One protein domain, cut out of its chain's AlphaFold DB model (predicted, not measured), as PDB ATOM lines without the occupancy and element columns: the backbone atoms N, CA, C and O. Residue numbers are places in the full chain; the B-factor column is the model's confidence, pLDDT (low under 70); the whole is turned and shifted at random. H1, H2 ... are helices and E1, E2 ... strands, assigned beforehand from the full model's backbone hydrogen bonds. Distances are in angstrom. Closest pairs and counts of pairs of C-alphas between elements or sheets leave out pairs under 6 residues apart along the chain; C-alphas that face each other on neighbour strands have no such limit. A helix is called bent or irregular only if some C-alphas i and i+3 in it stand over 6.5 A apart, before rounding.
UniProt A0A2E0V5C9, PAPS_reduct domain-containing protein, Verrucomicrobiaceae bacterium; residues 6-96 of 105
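AT A GLANCE: This is residues 6 to 96 of the 105 residues of the protein "PAPS_reduct domain-containing protein" of Verrucomicrobiaceae bacterium (UniProt A0A2E0V5C9). With little regular structure, this is mostly loop: a small hairpin of E1 and E2 at one end, and three short helices, H1, H2 and H3, set apart from one another away from it. Residues 46 to 52 stick out. The 91 printed residues run E1, E2, H1, H2, H3, mixed in class, with 29 in named elements; the antiparallel sheet has the order E1 - E2. The whole is compact, radius of gyration of the C-alphas 14.0 A, spanning 38 by 36 by 20 A.

IN THESE COORDINATES: E1 is residues 24 to 27, from C-alpha 24 at (-44.821, -24.326, 29.600), and E2 30 to 33. H1 is residues 41 to 50, 14.2 A long, H2 57 to 60, and H3 77 to 83, ending at (-23.762, -34.412, 42.941). H3 is irregular: C-alphas 78 and 81 are 8.1 A apart.

HOW THE PARTS SIT: Residues 6 to 7 pair, parallel, with residues 32 to 33 of E2. In the hairpin, N 25 and O 32 are 2.9 A apart, within hydrogen-bond range. Every O i to N i+4 pair is within range in H1; H3 has 1 of 3, and 3 of 4 O i to N i+3; H2 is too short.

THE WHOLE: The printed part has no cut. H2 to H3 is a long link. Residues 87 to 90 and 93 have pLDDT under 70.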
ATOM      1  N   TRP A   6     -47.520 -33.236  29.833       89.56
ATOM      2  CA  TRP A   6     -46.672 -33.767  30.901       89.56
ATOM      3  C   TRP A   6     -46.395 -32.692  31.961       89.56
ATOM      4  O   TRP A   6     -45.724 -31.697  31.703       89.56
ATOM      5  N   LEU A   7     -46.864 -32.917  33.190       92.25
ATOM      6  CA  LEU A   7     -46.481 -32.108  34.347       92.25
ATOM      7  C   LEU A   7     -45.146 -32.561  34.945       92.25
ATOM      8  O   LEU A   7     -44.969 -33.731  35.290       92.25
ATOM      9  N   SER A   8     -44.228 -31.620  35.137       91.25
ATOM     10  CA  SER A   8     -42.920 -31.877  35.734       91.25
ATOM     11  C   SER A   8     -42.647 -30.943  36.914       91.25
ATOM     12  O   SER A   8     -43.024 -29.774  36.907       91.25
ATOM     13  N   GLY A   9     -41.963 -31.467  37.932       91.56
ATOM     14  CA  GLY A   9     -41.586 -30.736  39.145       91.56
ATOM     15  C   GLY A   9     -40.296 -29.918  39.020       91.56
ATOM     16  O   GLY A   9     -39.641 -29.683  40.036       91.56
ATOM     17  N   LEU A  10     -39.888 -29.541  37.802       90.56
ATOM     18  CA  LEU A  10     -38.726 -28.673  37.599       90.56
ATOM     19  C   LEU A  10     -38.962 -27.301  38.232       90.56
ATOM     20  O   LEU A  10     -40.035 -26.721  38.079       90.56
ATOM     21  N   ARG A  11     -37.926 -26.767  38.885       92.81
ATOM     22  CA  ARG A  11     -37.911 -25.412  39.449       92.81
ATOM     23  C   ARG A  11     -36.692 -24.639  38.962       92.81
ATOM     24  O   ARG A  11     -35.612 -25.217  38.833       92.81
ATOM     25  N   ARG A  12     -36.838 -23.328  38.758       91.19
ATOM     26  CA  ARG A  12     -35.734 -22.425  38.373       91.19
ATOM     27  C   ARG A  12     -34.620 -22.389  39.419       91.19
ATOM     28  O   ARG A  12     -33.461 -22.253  39.058       91.19
ATOM     29  N   ALA A  13     -34.967 -22.569  40.695       87.62
ATOM     30  CA  ALA A  13     -34.024 -22.552  41.814       87.62
ATOM     31  C   ALA A  13     -33.104 -23.792  41.901       87.62
ATOM     32  O   ALA A  13     -32.142 -23.782  42.658       87.62
ATOM     33  N   GLN A  14     -33.378 -24.869  41.151       83.50
ATOM     34  CA  GLN A  14     -32.638 -26.135  41.281       83.50
ATOM     35  C   GLN A  14     -31.275 -26.148  40.588       83.50
ATOM     36  O   GLN A  14     -30.439 -26.982  40.941       83.50
ATOM     37  N   SER A  15     -31.088 -25.313  39.567       82.62
ATOM     38  CA  SER A  15     -29.823 -25.162  38.848       82.62
ATOM     39  C   SER A  15     -29.797 -23.899  38.004       82.62
ATOM     40  O   SER A  15     -30.822 -23.414  37.518       82.62
ATOM     41  N   SER A  16     -28.586 -23.424  37.746       79.31
ATOM     42  CA  SER A  16     -28.283 -22.332  36.824       79.31
ATOM     43  C   SER A  16     -28.899 -22.561  35.436       79.31
ATOM     44  O   SER A  16     -29.557 -21.670  34.891       79.31
ATOM     45  N   GLY A  17     -28.794 -23.788  34.912       76.75
ATOM     46  CA  GLY A  17     -29.350 -24.196  33.616       76.75
ATOM     47  C   GLY A  17     -30.883 -24.191  33.528       76.75
ATOM     48  O   GLY A  17     -31.429 -24.263  32.429       76.75
ATOM     49  N   ARG A  18     -31.600 -24.082  34.656       82.06
ATOM     50  CA  ARG A  18     -33.075 -24.012  34.704       82.06
ATOM     51  C   ARG A  18     -33.612 -22.605  34.925       82.06
ATOM     52  O   ARG A  18     -34.819 -22.414  34.804       82.06
ATOM     53  N   SER A  19     -32.750 -21.638  35.233       83.38
ATOM     54  CA  SER A  19     -33.132 -20.298  35.699       83.38
ATOM     55  C   SER A  19     -34.101 -19.546  34.776       83.38
ATOM     56  O   SER A  19     -34.970 -18.830  35.266       83.38
ATOM     57  N   GLN A  20     -34.000 -19.748  33.460       86.06
ATOM     58  CA  GLN A  20     -34.817 -19.077  32.439       86.06
ATOM     59  C   GLN A  20     -35.940 -19.961  31.866       86.06
ATOM     60  O   GLN A  20     -36.509 -19.633  30.830       86.06
ATOM     61  N   ARG A  21     -36.260 -21.108  32.485       86.38
ATOM     62  CA  ARG A  21     -37.318 -21.990  31.958       86.38
ATOM     63  C   ARG A  21     -38.688 -21.323  32.027       86.38
ATOM     64  O   ARG A  21     -39.032 -20.732  33.048       86.38
ATOM     65  N   GLU A  22     -39.472 -21.465  30.967       90.81
ATOM     66  CA  GLU A  22     -40.863 -21.007  30.887       90.81
ATOM     67  C   GLU A  22     -41.808 -21.883  31.725       90.81
ATOM     68  O   GLU A  22     -41.449 -22.984  32.135       90.81
ATOM     69  N   ILE A  23     -43.032 -21.408  31.981       92.50
ATOM     70  CA  ILE A  23     -44.068 -22.187  32.701       92.50
ATOM     71  C   ILE A  23     -44.539 -23.387  31.867       92.50
ATOM     72  O   ILE A  23     -44.922 -24.426  32.413       92.50
ATOM     73  N   THR A  24     -44.487 -23.259  30.542       91.94
ATOM     74  CA  THR A  24     -44.821 -24.326  29.600       91.94
ATOM     75  C   THR A  24     -43.798 -24.399  28.477       91.94
ATOM     76  O   THR A  24     -43.389 -23.367  27.954       91.94
ATOM     77  N   GLU A  25     -43.445 -25.608  28.056       89.50
ATOM     78  CA  GLU A  25     -42.510 -25.871  26.962       89.50
ATOM     79  C   GLU A  25     -43.092 -26.951  26.046       89.50
ATOM     80  O   GLU A  25     -43.649 -27.939  26.516       89.50
ATOM     81  N   LYS A  26     -42.982 -26.792  24.726       86.00
ATOM     82  CA  LYS A  26     -43.397 -27.841  23.789       86.00
ATOM     83  C   LYS A  26     -42.207 -28.740  23.469       86.00
ATOM     84  O   LYS A  26     -41.236 -28.271  22.884       86.00
ATOM     85  N   GLN A  27     -42.323 -30.031  23.772       82.88
ATOM     86  CA  GLN A  27     -41.330 -31.039  23.412       82.88
ATOM     87  C   GLN A  27     -41.959 -32.081  22.486       82.88
ATOM     88  O   GLN A  27     -42.817 -32.867  22.883       82.88
ATOM     89  N   ALA A  28     -41.542 -32.062  21.219       82.12
ATOM     90  CA  ALA A  28     -42.141 -32.854  20.147       82.12
ATOM     91  C   ALA A  28     -43.675 -32.679  20.081       82.12
ATOM     92  O   ALA A  28     -44.165 -31.612  19.697       82.12
ATOM     93  N   ARG A  29     -44.432 -33.723  20.437       84.19
ATOM     94  CA  ARG A  29     -45.903 -33.717  20.445       84.19
ATOM     95  C   ARG A  29     -46.510 -33.410  21.820       84.19
ATOM     96  O   ARG A  29     -47.711 -33.194  21.887       84.19
ATOM     97  N   THR A  30     -45.697 -33.380  22.876       85.50
ATOM     98  CA  THR A  30     -46.140 -33.230  24.266       85.50
ATOM     99  C   THR A  30     -45.934 -31.790  24.739       85.50
ATOM    100  O   THR A  30     -44.884 -31.184  24.504       85.50
ATOM    101  N   LEU A  31     -46.918 -31.232  25.442       90.19
ATOM    102  CA  LEU A  31     -46.766 -29.976  26.173       90.19
ATOM    103  C   LEU A  31     -46.263 -30.263  27.591       90.19
ATOM    104  O   LEU A  31     -46.968 -30.860  28.402       90.19
ATOM    105  N   LYS A  32     -45.056 -29.813  27.919       90.88
ATOM    106  CA  LYS A  32     -44.521 -29.843  29.279       90.88
ATOM    107  C   LYS A  32     -45.038 -28.651  30.068       90.88
ATOM    108  O   LYS A  32     -44.874 -27.515  29.638       90.88
ATOM    109  N   GLY A  33     -45.651 -28.908  31.216       93.19
ATOM    110  CA  GLY A  33     -46.082 -27.892  32.172       93.19
ATOM    111  C   GLY A  33     -45.282 -27.983  33.466       93.19
ATOM    112  O   GLY A  33     -45.015 -29.081  33.960       93.19
ATOM    113  N   TYR A  34     -44.942 -26.832  34.041       94.50
ATOM    114  CA  TYR A  34     -44.146 -26.731  35.265       94.50
ATOM    115  C   TYR A  34     -44.900 -25.930  36.342       94.50
ATOM    116  O   TYR A  34     -44.652 -24.737  36.523       94.50
ATOM    117  N   PRO A  35     -45.835 -26.557  37.086       95.00
ATOM    118  CA  PRO A  35     -46.730 -25.846  38.009       95.00
ATOM    119  C   PRO A  35     -46.032 -25.151  39.186       95.00
ATOM    120  O   PRO A  35     -46.622 -24.288  39.828       95.00
ATOM    121  N   ILE A  36     -44.803 -25.566  39.495       95.81
ATOM    122  CA  ILE A  36     -44.008 -25.075  40.629       95.81
ATOM    123  C   ILE A  36     -42.680 -24.456  40.174       95.81
ATOM    124  O   ILE A  36     -41.718 -24.418  40.939       95.81
ATOM    125  N   VAL A  37     -42.599 -24.006  38.917       94.81
ATOM    126  CA  VAL A  37     -41.347 -23.533  38.298       94.81
ATOM    127  C   VAL A  37     -40.707 -22.356  39.037       94.81
ATOM    128  O   VAL A  37     -39.485 -22.210  39.036       94.81
ATOM    129  N   ASP A  38     -41.531 -21.539  39.685       94.50
ATOM    130  CA  ASP A  38     -41.192 -20.340  40.449       94.50
ATOM    131  C   ASP A  38     -41.024 -20.600  41.955       94.50
ATOM    132  O   ASP A  38     -40.758 -19.667  42.710       94.50
ATOM    133  N   TRP A  39     -41.186 -21.843  42.420       95.31
ATOM    134  CA  TRP A  39     -40.995 -22.163  43.832       95.31
ATOM    135  C   TRP A  39     -39.505 -22.238  44.167       95.31
ATOM    136  O   TRP A  39     -38.727 -22.909  43.483       95.31
ATOM    137  N   ASP A  40     -39.125 -21.585  45.260       92.88
ATOM    138  CA  ASP A  40     -37.836 -21.785  45.910       92.88
ATOM    139  C   ASP A  40     -37.882 -22.985  46.874       92.88
ATOM    140  O   ASP A  40     -38.926 -23.614  47.090       92.88
ATOM    141  N   ASP A  41     -36.726 -23.330  47.439       89.81
ATOM    142  CA  ASP A  41     -36.609 -24.472  48.346       89.81
ATOM    143  C   ASP A  41     -37.391 -24.244  49.651       89.81
ATOM    144  O   ASP A  41     -38.064 -25.158  50.128       89.81
ATOM    145  N   GLY A  42     -37.437 -23.008  50.159       93.31
ATOM    146  CA  GLY A  42     -38.198 -22.663  51.364       93.31
ATOM    147  C   GLY A  42     -39.710 -22.851  51.199       93.31
ATOM    148  O   GLY A  42     -40.378 -23.380  52.090       93.31
ATOM    149  N   LYS A  43     -40.270 -22.481  50.042       96.19
ATOM    150  CA  LYS A  43     -41.688 -22.673  49.714       96.19
ATOM    151  C   LYS A  43     -42.036 -24.154  49.609       96.19
ATOM    152  O   LYS A  43     -43.091 -24.564  50.093       96.19
ATOM    153  N   VAL A  44     -41.145 -24.962  49.036       93.81
ATOM    154  CA  VAL A  44     -41.306 -26.422  48.948       93.81
ATOM    155  C   VAL A  44     -41.266 -27.052  50.334       93.81
ATOM    156  O   VAL A  44     -42.173 -27.805  50.679       93.81
ATOM    157  N   GLU A  45     -40.275 -26.708  51.157       92.12
ATOM    158  CA  GLU A  45     -40.158 -27.209  52.529       92.12
ATOM    159  C   GLU A  45     -41.371 -26.838  53.385       92.12
ATOM    160  O   GLU A  45     -41.900 -27.673  54.126       92.12
ATOM    161  N   ARG A  46     -41.845 -25.590  53.272       96.50
ATOM    162  CA  ARG A  46     -43.059 -25.127  53.949       96.50
ATOM    163  C   ARG A  46     -44.269 -25.942  53.506       96.50
ATOM    164  O   ARG A  46     -45.004 -26.432  54.354       96.50
ATOM    165  N   PHE A  47     -44.449 -26.132  52.201       96.81
ATOM    166  CA  PHE A  47     -45.561 -26.919  51.670       96.81
ATOM    167  C   PHE A  47     -45.510 -28.376  52.147       96.81
ATOM    168  O   PHE A  47     -46.512 -28.905  52.621       96.81
ATOM    169  N   MET A  48     -44.342 -29.023  52.096       95.69
ATOM    170  CA  MET A  48     -44.186 -30.395  52.586       95.69
ATOM    171  C   MET A  48     -44.546 -30.513  54.070       95.69
ATOM    172  O   MET A  48     -45.253 -31.442  54.454       95.69
ATOM    173  N   ARG A  49     -44.118 -29.550  54.892       95.44
ATOM    174  CA  ARG A  49     -44.414 -29.504  56.329       95.44
ATOM    175  C   ARG A  49     -45.896 -29.279  56.613       95.44
ATOM    176  O   ARG A  49     -46.486 -30.065  57.351       95.44
ATOM    177  N   ASP A  50     -46.494 -28.255  56.003       98.00
ATOM    178  CA  ASP A  50     -47.903 -27.886  56.188       98.00
ATOM    179  C   ASP A  50     -48.838 -29.045  55.802       98.00
ATOM    180  O   ASP A  50     -49.861 -29.281  56.447       98.00
ATOM    181  N   HIS A  51     -48.451 -29.821  54.784       97.75
ATOM    182  CA  HIS A  51     -49.213 -30.966  54.290       97.75
ATOM    183  C   HIS A  51     -48.767 -32.321  54.861       97.75
ATOM    184  O   HIS A  51     -49.342 -33.345  54.492       97.75
ATOM    185  N   ARG A  52     -47.800 -32.353  55.791       96.62
ATOM    186  CA  ARG A  52     -47.261 -33.579  56.418       96.62
ATOM    187  C   ARG A  52     -46.781 -34.620  55.394       96.62
ATOM    188  O   ARG A  52     -47.010 -35.817  55.559       96.62
ATOM    189  N   LEU A  53     -46.127 -34.161  54.328       95.56
ATOM    190  CA  LEU A  53     -45.550 -35.030  53.306       95.56
ATOM    191  C   LEU A  53     -44.234 -35.642  53.812       95.56
ATOM    192  O   LEU A  53     -43.407 -34.919  54.373       95.56
ATOM    193  N   PRO A  54     -44.006 -36.953  53.618       93.06
ATOM    194  CA  PRO A  54     -42.764 -37.583  54.037       93.06
ATOM    195  C   PRO A  54     -41.591 -37.092  53.180       93.06
ATOM    196  O   PRO A  54     -41.685 -37.015  51.954       93.06
ATOM    197  N   CYS A  55     -40.461 -36.811  53.826       89.19
ATOM    198  CA  CYS A  55     -39.196 -36.631  53.124       89.19
ATOM    199  C   CYS A  55     -38.639 -37.988  52.689       89.19
ATOM    200  O   CYS A  55     -38.814 -39.002  53.368       89.19
ATOM    201  N   HIS A  56     -37.922 -38.003  51.568       91.31
ATOM    202  CA  HIS A  56     -37.239 -39.211  51.126       91.31
ATOM    203  C   HIS A  56     -36.124 -39.585  52.127       91.31
ATOM    204  O   HIS A  56     -35.359 -38.698  52.514       91.31
ATOM    205  N   PRO A  57     -35.960 -40.866  52.522       91.56
ATOM    206  CA  PRO A  57     -34.994 -41.262  53.554       91.56
ATOM    207  C   PRO A  57     -33.559 -40.801  53.273       91.56
ATOM    208  O   PRO A  57     -32.868 -40.337  54.177       91.56
ATOM    209  N   LEU A  58     -33.135 -40.844  52.004       91.94
ATOM    210  CA  LEU A  58     -31.795 -40.413  51.590       91.94
ATOM    211  C   LEU A  58     -31.509 -38.924  51.839       91.94
ATOM    212  O   LEU A  58     -30.342 -38.558  51.942       91.94
ATOM    213  N   ALA A  59     -32.530 -38.078  52.008       88.19
ATOM    214  CA  ALA A  59     -32.312 -36.687  52.405       88.19
ATOM    215  C   ALA A  59     -31.585 -36.611  53.761       88.19
ATOM    216  O   ALA A  59     -30.633 -35.853  53.914       88.19
ATOM    217  N   SER A  60     -31.958 -37.475  54.717       87.62
ATOM    218  CA  SER A  60     -31.277 -37.581  56.019       87.62
ATOM    219  C   SER A  60     -29.863 -38.171  55.927       87.62
ATOM    220  O   SER A  60     -29.049 -37.951  56.818       87.62
ATOM    221  N   ALA A  61     -29.553 -38.865  54.830       88.94
ATOM    222  CA  ALA A  61     -28.228 -39.404  54.529       88.94
ATOM    223  C   ALA A  61     -27.333 -38.412  53.754       88.94
ATOM    224  O   ALA A  61     -26.267 -38.794  53.277       88.94
ATOM    225  N   GLY A  62     -27.757 -37.150  53.603       88.75
ATOM    226  CA  GLY A  62     -26.972 -36.099  52.942       88.75
ATOM    227  C   GLY A  62     -27.148 -36.020  51.421       88.75
ATOM    228  O   GLY A  62     -26.365 -35.348  50.751       88.75
ATOM    229  N   TYR A  63     -28.155 -36.684  50.848       91.00
ATOM    230  CA  TYR A  63     -28.470 -36.545  49.423       91.00
ATOM    231  C   TYR A  63     -29.327 -35.302  49.172       91.00
ATOM    232  O   TYR A  63     -30.525 -35.289  49.455       91.00
ATOM    233  N   VAL A  64     -28.707 -34.274  48.592       88.12
ATOM    234  CA  VAL A  64     -29.369 -33.019  48.182       88.12
ATOM    235  C   VAL A  64     -30.009 -33.095  46.791       88.12
ATOM    236  O   VAL A  64     -30.864 -32.279  46.453       88.12
ATOM    237  N   THR A  65     -29.631 -34.092  45.987       87.94
ATOM    238  CA  THR A  65     -30.314 -34.478  44.746       87.94
ATOM    239  C   THR A  65     -30.489 -35.991  44.701       87.94
ATOM    240  O   THR A  65     -29.796 -36.730  45.400       87.94
ATOM    241  N   MET A  66     -31.438 -36.463  43.890       88.38
ATOM    242  CA  MET A  66     -31.724 -37.889  43.728       88.38
ATOM    243  C   MET A  66     -31.898 -38.216  42.247       88.38
ATOM    244  O   MET A  66     -32.645 -37.548  41.533       88.38
ATOM    245  N   GLY A  67     -31.208 -39.256  41.796       87.31
ATOM    246  CA  GLY A  67     -31.387 -39.888  40.493       87.31
ATOM    247  C   GLY A  67     -30.865 -41.320  40.555       87.31
ATOM    248  O   GLY A  67     -30.991 -41.960  41.598       87.31
ATOM    249  N   ASP A  68     -30.262 -41.828  39.478       87.62
ATOM    250  CA  ASP A  68     -29.764 -43.210  39.468       87.62
ATOM    251  C   ASP A  68     -28.638 -43.426  40.489       87.62
ATOM    252  O   ASP A  68     -27.784 -42.557  40.698       87.62
ATOM    253  N   TRP A  69     -28.618 -44.613  41.097       86.25
ATOM    254  CA  TRP A  69     -27.708 -44.966  42.193       86.25
ATOM    255  C   TRP A  69     -26.221 -44.859  41.817       86.25
ATOM    256  O   TRP A  69     -25.406 -44.484  42.649       86.25
ATOM    257  N   HIS A  70     -25.868 -45.148  40.560       85.62
ATOM    258  CA  HIS A  70     -24.487 -45.117  40.063       85.62
ATOM    259  C   HIS A  70     -24.042 -43.725  39.583       85.62
ATOM    260  O   HIS A  70     -22.932 -43.573  39.081       85.62
ATOM    261  N   SER A  71     -24.924 -42.721  39.638       85.19
ATOM    262  CA  SER A  71     -24.657 -41.361  39.147       85.19
ATOM    263  C   SER A  71     -25.086 -40.271  40.130       85.19
ATOM    264  O   SER A  71     -25.171 -39.105  39.740       85.19
ATOM    265  N   THR A  72     -25.387 -40.635  41.380       88.81
ATOM    266  CA  THR A  72     -25.780 -39.703  42.443       88.81
ATOM    267  C   THR A  72     -24.914 -39.913  43.672       88.81
ATOM    268  O   THR A  72     -24.845 -41.026  44.192       88.81
ATOM    269  N   SER A  73     -24.348 -38.828  44.188       87.94
ATOM    270  CA  SER A  73     -23.568 -38.827  45.425       87.94
ATOM    271  C   SER A  73     -24.169 -37.869  46.463       87.94
ATOM    272  O   SER A  73     -24.869 -36.928  46.087       87.94
ATOM    273  N   PRO A  74     -23.912 -38.071  47.768       89.50
ATOM    274  CA  PRO A  74     -24.226 -37.079  48.793       89.50
ATOM    275  C   PRO A  74     -23.513 -35.748  48.530       89.50
ATOM    276  O   PRO A  74     -22.469 -35.707  47.877       89.50
ATOM    277  N   GLY A  75     -24.046 -34.659  49.074       87.69
ATOM    278  CA  GLY A  75     -23.441 -33.341  48.935       87.69
ATOM    279  C   GLY A  75     -24.109 -32.291  49.807       87.69
ATOM    280  O   GLY A  75     -24.843 -32.590  50.744       87.69
ATOM    281  N   SER A  76     -23.839 -31.036  49.484       84.88
ATOM    282  CA  SER A  76     -24.397 -29.858  50.140       84.88
ATOM    283  C   SER A  76     -25.192 -29.028  49.145       84.88
ATOM    284  O   SER A  76     -25.046 -29.163  47.933       84.88
ATOM    285  N   GLU A  77     -25.973 -28.091  49.667       78.19
ATOM    286  CA  GLU A  77     -26.693 -27.106  48.865       78.19
ATOM    287  C   GLU A  77     -25.785 -26.378  47.857       78.19
ATOM    288  O   GLU A  77     -26.100 -26.270  46.675       78.19
ATOM    289  N   SER A  78     -24.588 -25.983  48.300       79.94
ATOM    290  CA  SER A  78     -23.582 -25.310  47.472       79.94
ATOM    291  C   SER A  78     -22.929 -26.198  46.408       79.94
ATOM    292  O   SER A  78     -22.341 -25.675  45.467       79.94
ATOM    293  N   SER A  79     -23.006 -27.524  46.545       80.25
ATOM    294  CA  SER A  79     -22.416 -28.496  45.613       80.25
ATOM    295  C   SER A  79     -23.471 -29.289  44.839       80.25
ATOM    296  O   SER A  79     -23.123 -30.204  44.092       80.25
ATOM    297  N   ARG A  80     -24.754 -28.925  44.970       81.88
ATOM    298  CA  ARG A  80     -25.908 -29.658  44.435       81.88
ATOM    299  C   ARG A  80     -25.740 -30.060  42.969       81.88
ATOM    300  O   ARG A  80     -25.974 -31.220  42.637       81.88
ATOM    301  N   GLU A  81     -25.277 -29.156  42.107       80.69
ATOM    302  CA  GLU A  81     -25.082 -29.447  40.678       80.69
ATOM    303  C   GLU A  81     -24.007 -30.516  40.415       80.69
ATOM    304  O   GLU A  81     -24.152 -31.328  39.505       80.69
ATOM    305  N   SER A  82     -22.974 -30.587  41.257       81.69
ATOM    306  CA  SER A  82     -21.886 -31.567  41.129       81.69
ATOM    307  C   SER A  82     -22.235 -32.971  41.637       81.69
ATOM    308  O   SER A  82     -21.520 -33.930  41.355       81.69
ATOM    309  N   THR A  83     -23.348 -33.120  42.362       83.75
ATOM    310  CA  THR A  83     -23.762 -34.412  42.941       83.75
ATOM    311  C   THR A  83     -24.339 -35.399  41.923       83.75
ATOM    312  O   THR A  83     -24.520 -36.573  42.247       83.75
ATOM    313  N   ARG A  84     -24.629 -34.941  40.696       83.44
ATOM    314  CA  ARG A  84     -25.178 -35.744  39.595       83.44
ATOM    315  C   ARG A  84     -24.124 -35.931  38.507       83.44
ATOM    316  O   ARG A  84     -23.364 -35.012  38.226       83.44
ATOM    317  N   PHE A  85     -24.087 -37.116  37.897       78.25
ATOM    318  CA  PHE A  85     -23.207 -37.445  36.760       78.25
ATOM    319  C   PHE A  85     -21.731 -37.041  36.973       78.25
ATOM    320  O   PHE A  85     -21.087 -36.528  36.062       78.25
ATOM    321  N   ASN A  86     -21.212 -37.222  38.193       73.44
ATOM    322  CA  ASN A  86     -19.858 -36.819  38.605       73.44
ATOM    323  C   ASN A  86     -19.516 -35.339  38.323       73.44
ATOM    324  O   ASN A  86     -18.349 -34.988  38.169       73.44
ATOM    325  N   GLY A  87     -20.529 -34.470  38.243       67.50
ATOM    326  CA  GLY A  87     -20.382 -33.044  37.963       67.50
ATOM    327  C   GLY A  87     -20.156 -32.682  36.496       67.50
ATOM    328  O   GLY A  87     -20.009 -31.502  36.193       67.50
ATOM    329  N   GLU A  88     -20.167 -33.646  35.570       67.12
ATOM    330  CA  GLU A  88     -20.010 -33.356  34.138       67.12
ATOM    331  C   GLU A  88     -21.288 -32.790  33.510       67.12
ATOM    332  O   GLU A  88     -21.243 -32.002  32.564       67.12
ATOM    333  N   LYS A  89     -22.447 -33.226  34.007       68.50
ATOM    334  CA  LYS A  89     -23.770 -32.833  33.516       68.50
ATOM    335  C   LYS A  89     -24.734 -32.765  34.686       68.50
ATOM    336  O   LYS A  89     -24.631 -33.547  35.619       68.50
ATOM    337  N   TYR A  90     -25.709 -31.867  34.611       67.25
ATOM    338  CA  TYR A  90     -26.778 -31.798  35.609       67.25
ATOM    339  C   TYR A  90     -28.142 -32.181  35.035       67.25
ATOM    340  O   TYR A  90     -28.908 -32.917  35.660       67.25
ATOM    341  N   GLU A  91     -28.441 -31.732  33.815       71.88
ATOM    342  CA  GLU A  91     -29.695 -32.080  33.156       71.88
ATOM    343  C   GLU A  91     -29.685 -33.527  32.671       71.88
ATOM    344  O   GLU A  91     -28.830 -33.952  31.893       71.88
ATOM    345  N   CYS A  92     -30.690 -34.281  33.113       72.38
ATOM    346  CA  CYS A  92     -30.966 -35.599  32.570       72.38
ATOM    347  C   CYS A  92     -31.419 -35.472  31.107       72.38
ATOM    348  O   CYS A  92     -32.106 -34.515  30.742       72.38
ATOM    349  N   GLY A  93     -31.117 -36.486  30.289       69.94
ATOM    350  CA  GLY A  93     -31.575 -36.571  28.900       69.94
ATOM    351  C   GLY A  93     -33.091 -36.415  28.732       69.94
ATOM    352  O   GLY A  93     -33.530 -35.988  27.675       69.94
ATOM    353  N   LEU A  94     -33.886 -36.650  29.782       73.38
ATOM    354  CA  LEU A  94     -35.333 -36.391  29.820       73.38
ATOM    355  C   LEU A  94     -35.730 -34.918  29.595       73.38
ATOM    356  O   LEU A  94     -36.887 -34.634  29.285       73.38
ATOM    357  N   HIS A  95     -34.803 -33.978  29.779       74.94
ATOM    358  CA  HIS A  95     -35.052 -32.532  29.707       74.94
ATOM    359  C   HIS A  95     -34.208 -31.818  28.650       74.94
ATOM    360  O   HIS A  95     -34.241 -30.588  28.571       74.94
ATOM    361  N   LEU A  96     -33.438 -32.578  27.871       72.38
ATOM    362  CA  LEU A  96     -32.648 -32.066  26.759       72.38
ATOM    363  C   LEU A  96     -33.410 -32.279  25.457       72.38
ATOM    364  O   LEU A  96     -34.111 -33.273  25.302       72.38
TER     365      LEU A  96